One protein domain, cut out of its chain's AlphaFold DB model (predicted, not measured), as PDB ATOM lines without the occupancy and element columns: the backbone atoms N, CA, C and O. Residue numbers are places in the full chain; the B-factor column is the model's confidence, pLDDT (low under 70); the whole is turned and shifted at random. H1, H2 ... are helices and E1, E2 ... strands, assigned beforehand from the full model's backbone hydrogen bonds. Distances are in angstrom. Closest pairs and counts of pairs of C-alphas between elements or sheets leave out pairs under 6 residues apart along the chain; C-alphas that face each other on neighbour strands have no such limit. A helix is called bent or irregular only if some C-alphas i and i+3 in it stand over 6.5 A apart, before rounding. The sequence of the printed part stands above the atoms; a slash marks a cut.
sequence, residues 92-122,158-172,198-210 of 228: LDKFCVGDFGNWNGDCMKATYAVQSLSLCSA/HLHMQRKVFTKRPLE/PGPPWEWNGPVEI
ATOM      1  N   LEU A  92      63.345  35.683 -46.578       90.56
ATOM      2  CA  LEU A  92      62.470  36.545 -45.802       90.56
ATOM      3  C   LEU A  92      63.232  37.145 -44.612       90.56
ATOM      4  O   LEU A  92      63.757  36.410 -43.785       90.56
ATOM      5  N   ASP A  93      63.291  38.475 -44.529       91.38
ATOM      6  CA  ASP A  93      63.952  39.209 -43.435       91.38
ATOM      7  C   ASP A  93      62.913  39.815 -42.483       91.38
ATOM      8  O   ASP A  93      62.855  39.505 -41.296       91.38
ATOM      9  N   LYS A  94      62.025  40.655 -43.021       90.69
ATOM     10  CA  LYS A  94      60.938  41.296 -42.266       90.69
ATOM     11  C   LYS A  94      59.663  41.253 -43.068       90.69
ATOM     12  O   LYS A  94      59.692  41.488 -44.274       90.69
ATOM     13  N   PHE A  95      58.537  41.039 -42.405       91.00
ATOM     14  CA  PHE A  95      57.256  40.982 -43.086       91.00
ATOM     15  C   PHE A  95      56.117  41.439 -42.182       91.00
ATOM     16  O   PHE A  95      56.179  41.355 -40.959       91.00
ATOM     17  N   CYS A  96      55.091  41.983 -42.818       90.69
ATOM     18  CA  CYS A  96      53.852  42.440 -42.221       90.69
ATOM     19  C   CYS A  96      52.790  42.318 -43.314       90.69
ATOM     20  O   CYS A  96      52.550  43.255 -44.070       90.69
ATOM     21  N   VAL A  97      52.254  41.115 -43.480       87.44
ATOM     22  CA  VAL A  97      51.425  40.730 -44.641       87.44
ATOM     23  C   VAL A  97      50.005  40.331 -44.262       87.44
ATOM     24  O   VAL A  97      49.220  40.048 -45.159       87.44
ATOM     25  N   GLY A  98      49.660  40.355 -42.968       86.88
ATOM     26  CA  GLY A  98      48.285  40.128 -42.520       86.88
ATOM     27  C   GLY A  98      47.306  41.077 -43.214       86.88
ATOM     28  O   GLY A  98      47.718  42.112 -43.744       86.88
ATOM     29  N   ASP A  99      46.020  40.743 -43.214       86.69
ATOM     30  CA  ASP A  99      44.978  41.406 -44.020       86.69
ATOM     31  C   ASP A  99      44.964  42.933 -43.919       86.69
ATOM     32  O   ASP A  99      44.711  43.638 -44.902       86.69
ATOM     33  N   PHE A 100      45.314  43.450 -42.741       89.62
ATOM     34  CA  PHE A 100      45.380  44.879 -42.465       89.62
ATOM     35  C   PHE A 100      46.794  45.422 -42.251       89.62
ATOM     36  O   PHE A 100      46.966  46.576 -41.853       89.62
ATOM     37  N   GLY A 101      47.819  44.621 -42.539       89.81
ATOM     38  CA  GLY A 101      49.218  44.996 -42.392       89.81
ATOM     39  C   GLY A 101      49.516  45.517 -40.987       89.81
ATOM     40  O   GLY A 101      49.244  44.847 -39.995       89.81
ATOM     41  N   ASN A 102      50.075  46.725 -40.903       91.44
ATOM     42  CA  ASN A 102      50.395  47.390 -39.636       91.44
ATOM     43  C   ASN A 102      49.241  48.234 -39.054       91.44
ATOM     44  O   ASN A 102      49.466  49.025 -38.133       91.44
ATOM     45  N   TRP A 103      48.030  48.137 -39.605       92.62
ATOM     46  CA  TRP A 103      46.882  48.883 -39.104       92.62
ATOM     47  C   TRP A 103      46.386  48.304 -37.782       92.62
ATOM     48  O   TRP A 103      46.239  47.099 -37.622       92.62
ATOM     49  N   ASN A 104      46.087  49.189 -36.836       88.12
ATOM     50  CA  ASN A 104      45.703  48.839 -35.471       88.12
ATOM     51  C   ASN A 104      44.236  49.192 -35.152       88.12
ATOM     52  O   ASN A 104      43.902  49.384 -33.986       88.12
ATOM     53  N   GLY A 105      43.390  49.372 -36.170       86.62
ATOM     54  CA  GLY A 105      41.993  49.794 -36.008       86.62
ATOM     55  C   GLY A 105      41.773  51.313 -35.962       86.62
ATOM     56  O   GLY A 105      40.636  51.770 -36.038       86.62
ATOM     57  N   ASP A 106      42.831  52.127 -35.880       86.19
ATOM     58  CA  ASP A 106      42.701  53.588 -35.857       86.19
ATOM     59  C   ASP A 106      42.388  54.140 -37.259       86.19
ATOM     60  O   ASP A 106      43.235  54.132 -38.161       86.19
ATOM     61  N   CYS A 107      41.171  54.655 -37.446       84.56
ATOM     62  CA  CYS A 107      40.713  55.260 -38.699       84.56
ATOM     63  C   CYS A 107      41.618  56.402 -39.188       84.56
ATOM     64  O   CYS A 107      41.782  56.577 -40.398       84.56
ATOM     65  N   MET A 108      42.249  57.156 -38.283       84.06
ATOM     66  CA  MET A 108      43.163  58.242 -38.652       84.06
ATOM     67  C   MET A 108      44.468  57.711 -39.252       84.06
ATOM     68  O   MET A 108      45.116  58.396 -40.047       84.06
ATOM     69  N   LYS A 109      44.834  56.465 -38.934       87.62
ATOM     70  CA  LYS A 109      46.033  55.792 -39.448       87.62
ATOM     71  C   LYS A 109      45.787  54.975 -40.712       87.62
ATOM     72  O   LYS A 109      46.756  54.479 -41.285       87.62
ATOM     73  N   ALA A 110      44.552  54.893 -41.211       88.00
ATOM     74  CA  ALA A 110      44.227  54.154 -42.435       88.00
ATOM     75  C   ALA A 110      45.080  54.598 -43.643       88.00
ATOM     76  O   ALA A 110      45.517  53.774 -44.441       88.00
ATOM     77  N   THR A 111      45.419  55.888 -43.743       89.19
ATOM     78  CA  THR A 111      46.274  56.400 -44.830       89.19
ATOM     79  C   THR A 111      47.722  55.895 -44.795       89.19
ATOM     80  O   THR A 111      48.415  55.981 -45.812       89.19
ATOM     81  N   TYR A 112      48.194  55.440 -43.633       90.56
ATOM     82  CA  TYR A 112      49.558  54.955 -43.402       90.56
ATOM     83  C   TYR A 112      49.618  53.432 -43.274       90.56
ATOM     84  O   TYR A 112      50.709  52.877 -43.156       90.56
ATOM     85  N   ALA A 113      48.460  52.769 -43.298       93.19
ATOM     86  CA  ALA A 113      48.363  51.329 -43.211       93.19
ATOM     87  C   ALA A 113      49.003  50.677 -44.440       93.19
ATOM     88  O   ALA A 113      48.602  50.924 -45.586       93.19
ATOM     89  N   VAL A 114      50.002  49.835 -44.198       93.50
ATOM     90  CA  VAL A 114      50.752  49.136 -45.236       93.50
ATOM     91  C   VAL A 114      50.944  47.673 -44.881       93.50
ATOM     92  O   VAL A 114      51.197  47.321 -43.730       93.50
ATOM     93  N   GLN A 115      50.878  46.841 -45.912       93.44
ATOM     94  CA  GLN A 115      51.481  45.520 -45.905       93.44
ATOM     95  C   GLN A 115      52.886  45.646 -46.486       93.44
ATOM     96  O   GLN A 115      53.087  46.359 -47.476       93.44
ATOM     97  N   SER A 116      53.860  44.982 -45.876       93.38
ATOM     98  CA  SER A 116      55.254  45.056 -46.304       93.38
ATOM     99  C   SER A 116      55.981  43.722 -46.212       93.38
ATOM    100  O   SER A 116      55.637  42.850 -45.419       93.38
ATOM    101  N   LEU A 117      57.002  43.586 -47.049       93.44
ATOM    102  CA  LEU A 117      57.857  42.418 -47.172       93.44
ATOM    103  C   LEU A 117      59.279  42.895 -47.458       93.44
ATOM    104  O   LEU A 117      59.481  43.783 -48.285       93.44
ATOM    105  N   SER A 118      60.265  42.316 -46.791       93.31
ATOM    106  CA  SER A 118      61.678  42.599 -47.017       93.31
ATOM    107  C   SER A 118      62.414  41.299 -47.284       93.31
ATOM    108  O   SER A 118      62.301  40.355 -46.503       93.31
ATOM    109  N   LEU A 119      63.162  41.276 -48.382       93.81
ATOM    110  CA  LEU A 119      63.992  40.150 -48.791       93.81
ATOM    111  C   LEU A 119      65.478  40.495 -48.649       93.81
ATOM    112  O   LEU A 119      65.874  41.645 -48.874       93.81
ATOM    113  N   CYS A 120      66.300  39.502 -48.316       94.12
ATOM    114  CA  CYS A 120      67.752  39.622 -48.207       94.12
ATOM    115  C   CYS A 120      68.478  38.409 -48.823       94.12
ATOM    116  O   CYS A 120      67.858  37.454 -49.296       94.12
ATOM    117  N   SER A 121      69.815  38.450 -48.835       92.25
ATOM    118  CA  SER A 121      70.640  37.389 -49.428       92.25
ATOM    119  C   SER A 121      70.824  36.152 -48.544       92.25
ATOM    120  O   SER A 121      71.160  35.096 -49.072       92.25
ATOM    121  N   ALA A 122      70.713  36.294 -47.216       90.94
ATOM    122  CA  ALA A 122      71.150  35.302 -46.222       90.94
ATOM    123  C   ALA A 122      72.506  34.634 -46.561       90.94
ATOM    124  O   ALA A 122      72.668  33.423 -46.471       90.94
ATOM    125  N   HIS A 158      69.017  44.905 -49.077       91.56
ATOM    126  CA  HIS A 158      67.647  44.460 -48.843       91.56
ATOM    127  C   HIS A 158      66.747  44.976 -49.956       91.56
ATOM    128  O   HIS A 158      66.935  46.089 -50.461       91.56
ATOM    129  N   LEU A 159      65.748  44.176 -50.307       93.75
ATOM    130  CA  LEU A 159      64.658  44.597 -51.165       93.75
ATOM    131  C   LEU A 159      63.406  44.740 -50.312       93.75
ATOM    132  O   LEU A 159      62.834  43.743 -49.885       93.75
ATOM    133  N   HIS A 160      62.992  45.980 -50.078       93.00
ATOM    134  CA  HIS A 160      61.765  46.285 -49.358       93.00
ATOM    135  C   HIS A 160      60.627  46.561 -50.341       93.00
ATOM    136  O   HIS A 160      60.740  47.417 -51.220       93.00
ATOM    137  N   MET A 161      59.519  45.854 -50.168       91.44
ATOM    138  CA  MET A 161      58.299  45.985 -50.951       91.44
ATOM    139  C   MET A 161      57.149  46.323 -50.012       91.44
ATOM    140  O   MET A 161      57.039  45.763 -48.924       91.44
ATOM    141  N   GLN A 162      56.282  47.241 -50.435       92.50
ATOM    142  CA  GLN A 162      55.116  47.624 -49.647       92.50
ATOM    143  C   GLN A 162      53.929  48.026 -50.517       92.50
ATOM    144  O   GLN A 162      54.059  48.706 -51.546       92.50
ATOM    145  N   ARG A 163      52.735  47.694 -50.040       90.06
ATOM    146  CA  ARG A 163      51.473  48.147 -50.619       90.06
ATOM    147  C   ARG A 163      50.585  48.752 -49.543       90.06
ATOM    148  O   ARG A 163      50.661  48.374 -48.380       90.06
ATOM    149  N   LYS A 164      49.764  49.722 -49.942       91.06
ATOM    150  CA  LYS A 164      48.769  50.309 -49.043       91.06
ATOM    151  C   LYS A 164      47.688  49.274 -48.760       91.06
ATOM    152  O   LYS A 164      47.274  48.573 -49.680       91.06
ATOM    153  N   VAL A 165      47.221  49.231 -47.522       91.88
ATOM    154  CA  VAL A 165      46.061  48.423 -47.116       91.88
ATOM    155  C   VAL A 165      44.772  49.096 -47.567       91.88
ATOM    156  O   VAL A 165      43.850  48.424 -48.011       91.88
ATOM    157  N   PHE A 166      44.732  50.430 -47.509       91.00
ATOM    158  CA  PHE A 166      43.569  51.212 -47.909       91.00
ATOM    159  C   PHE A 166      43.910  52.202 -49.023       91.00
ATOM    160  O   PHE A 166      44.961  52.852 -49.013       91.00
ATOM    161  N   THR A 167      42.983  52.368 -49.960       88.31
ATOM    162  CA  THR A 167      43.010  53.426 -50.970       88.31
ATOM    163  C   THR A 167      41.878  54.406 -50.700       88.31
ATOM    164  O   THR A 167      40.798  54.038 -50.245       88.31
ATOM    165  N   LYS A 168      42.131  55.695 -50.931       85.19
ATOM    166  CA  LYS A 168      41.101  56.726 -50.820       85.19
ATOM    167  C   LYS A 168      40.349  56.805 -52.144       85.19
ATOM    168  O   LYS A 168      40.980  57.084 -53.164       85.19
ATOM    169  N   ARG A 169      39.028  56.616 -52.131       77.62
ATOM    170  CA  ARG A 169      38.208  56.800 -53.335       77.62
ATOM    171  C   ARG A 169      38.273  58.263 -53.806       77.62
ATOM    172  O   ARG A 169      38.121  59.167 -52.974       77.62
ATOM    173  N   PRO A 170      38.525  58.520 -55.106       68.81
ATOM    174  CA  PRO A 170      38.456  59.863 -55.673       68.81
ATOM    175  C   PRO A 170      37.081  60.494 -55.433       68.81
ATOM    176  O   PRO A 170      36.067  59.799 -55.443       68.81
ATOM    177  N   LEU A 171      37.043  61.813 -55.219       62.84
ATOM    178  CA  LEU A 171      35.797  62.527 -54.916       62.84
ATOM    179  C   LEU A 171      34.768  62.410 -56.058       62.84
ATOM    180  O   LEU A 171      33.583  62.306 -55.783       62.84
ATOM    181  N   GLU A 172      35.239  62.346 -57.305       57.97
ATOM    182  CA  GLU A 172      34.427  62.229 -58.530       57.97
ATOM    183  C   GLU A 172      33.679  60.884 -58.630       57.97
ATOM    184  O   GLU A 172      32.611  60.805 -59.222       57.97
ATOM    185  N   PRO A 198      37.724  51.258 -41.803       80.75
ATOM    186  CA  PRO A 198      37.558  52.692 -41.945       80.75
ATOM    187  C   PRO A 198      36.424  52.968 -42.936       80.75
ATOM    188  O   PRO A 198      36.415  52.453 -44.054       80.75
ATOM    189  N   GLY A 199      35.453  53.779 -42.510       78.00
ATOM    190  CA  GLY A 199      34.338  54.185 -43.358       78.00
ATOM    191  C   GLY A 199      34.782  55.045 -44.553       78.00
ATOM    192  O   GLY A 199      35.968  55.369 -44.705       78.00
ATOM    193  N   PRO A 200      33.832  55.472 -45.408       77.44
ATOM    194  CA  PRO A 200      34.120  56.369 -46.523       77.44
ATOM    195  C   PRO A 200      34.969  57.571 -46.068       77.44
ATOM    196  O   PRO A 200      34.655  58.184 -45.047       77.44
ATOM    197  N   PRO A 201      36.034  57.944 -46.801       82.19
ATOM    198  CA  PRO A 201      36.317  57.626 -48.206       82.19
ATOM    199  C   PRO A 201      37.259  56.429 -48.436       82.19
ATOM    200  O   PRO A 201      37.779  56.284 -49.543       82.19
ATOM    201  N   TRP A 202      37.539  55.626 -47.414       86.75
ATOM    202  CA  TRP A 202      38.506  54.536 -47.519       86.75
ATOM    203  C   TRP A 202      37.891  53.281 -48.141       86.75
ATOM    204  O   TRP A 202      36.708  52.986 -47.978       86.75
ATOM    205  N   GLU A 203      38.715  52.565 -48.892       88.69
ATOM    206  CA  GLU A 203      38.414  51.274 -49.496       88.69
ATOM    207  C   GLU A 203      39.572  50.327 -49.193       88.69
ATOM    208  O   GLU A 203      40.737  50.712 -49.321       88.69
ATOM    209  N   TRP A 204      39.256  49.121 -48.727       89.31
ATOM    210  CA  TRP A 204      40.254  48.097 -48.437       89.31
ATOM    211  C   TRP A 204      40.724  47.443 -49.735       89.31
ATOM    212  O   TRP A 204      39.912  47.027 -50.554       89.31
ATOM    213  N   ASN A 205      42.040  47.326 -49.903       87.62
ATOM    214  CA  ASN A 205      42.668  46.765 -51.101       87.62
ATOM    215  C   ASN A 205      42.691  45.222 -51.112       87.62
ATOM    216  O   ASN A 205      43.359  44.631 -51.961       87.62
ATOM    217  N   GLY A 206      41.999  44.576 -50.170       85.69
ATOM    218  CA  GLY A 206      41.948  43.123 -50.031       85.69
ATOM    219  C   GLY A 206      43.192  42.508 -49.372       85.69
ATOM    220  O   GLY A 206      44.137  43.222 -49.009       85.69
ATOM    221  N   PRO A 207      43.214  41.174 -49.214       82.94
ATOM    222  CA  PRO A 207      44.335  40.444 -48.627       82.94
ATOM    223  C   PRO A 207      45.519  40.328 -49.602       82.94
ATOM    224  O   PRO A 207      45.384  40.547 -50.812       82.94
ATOM    225  N   VAL A 208      46.719  40.059 -49.078       82.31
ATOM    226  CA  VAL A 208      47.850  39.594 -49.900       82.31
ATOM    227  C   VAL A 208      47.731  38.084 -49.966       82.31
ATOM    228  O   VAL A 208      47.776  37.432 -48.930       82.31
ATOM    229  N   GLU A 209      47.598  37.530 -51.166       81.88
ATOM    230  CA  GLU A 209      47.649  36.080 -51.327       81.88
ATOM    231  C   GLU A 209      49.073  35.593 -51.071       81.88
ATOM    232  O   GLU A 209      50.022  35.971 -51.764       81.88
ATOM    233  N   ILE A 210      49.215  34.765 -50.043       80.38
ATOM    234  CA  ILE A 210      50.435  34.026 -49.754       80.38
ATOM    235  C   ILE A 210      50.176  32.618 -50.243       80.38
ATOM    236  O   ILE A 210      49.190  31.997 -49.855       80.38
TER     237      ILE A 210
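This is residues 92 to 122, 158 to 172 and 198 to 210 of the 228 residues of an uncharacterized protein of Pisolithus tinctorius Marx 270 (UniProt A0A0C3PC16). A narrow, elongated model: the antiparallel sheet E1-E2-E3 makes one half of its length, and its edge strand E3 runs on at 55 degrees into the small antiparallel pair E4-E5 in the other half. The short helix H1 packs beside E4, and residues 205 to 210 run back from E5 toward the half with the larger sheet. The printed part has 59 residues, with one named helix and five named strands in the order E1, H1, E2, E3, E4, E5; the class is mostly strand, with strands holding 24 of the 30 residues in named elements. It is loose, with a radius of gyration of the C-alphas of 12.9 A, and spans 46 by 23 by 18 A.

Start at the inner strand E2, residues 114 to 120. Edge strand E1, residues 92 to 96, is antiparallel to it at 177 degrees, with N 118 and O 94 at 2.7 A. Edge strand E3, residues 159 to 164, is antiparallel to E2 at 169 degrees, with N 161 and O 117 at 2.8 A. Past Val 165, E3 meets E4, residues 166 to 168, only through their tight link. E5, residues 202 to 204, is antiparallel to E4 at 145 degrees, with N 167 and O 203 at 2.9 A. H1, residues 107 to 112, is not on the larger sheet; its closest C-alpha to E4 is Ala 110, 6.2 A from that of Phe 166. H1 is irregular, C-alphas 108 and 111 being 7.2 A apart: 0 of 2 O i to N i+4 pairs and 2 of 3 O i to N i+3 pairs are within hydrogen-bond range.

Find C-alpha 92 at (62.470, 36.545, -45.802), where E1 begins. E2 is 19.7 A long and E3 17.0 A. E5 ends at C-alpha 204, (40.254, 48.097, -48.437).

The farthest C-alphas, of Ala 122 and Glu 172, are 47.2 A apart. Residues 123 to 157 and 173 to 197 are cut out, with C-alpha gaps of 10.1 A and 19.4 A. Residues 170 to 172 are under pLDDT 70.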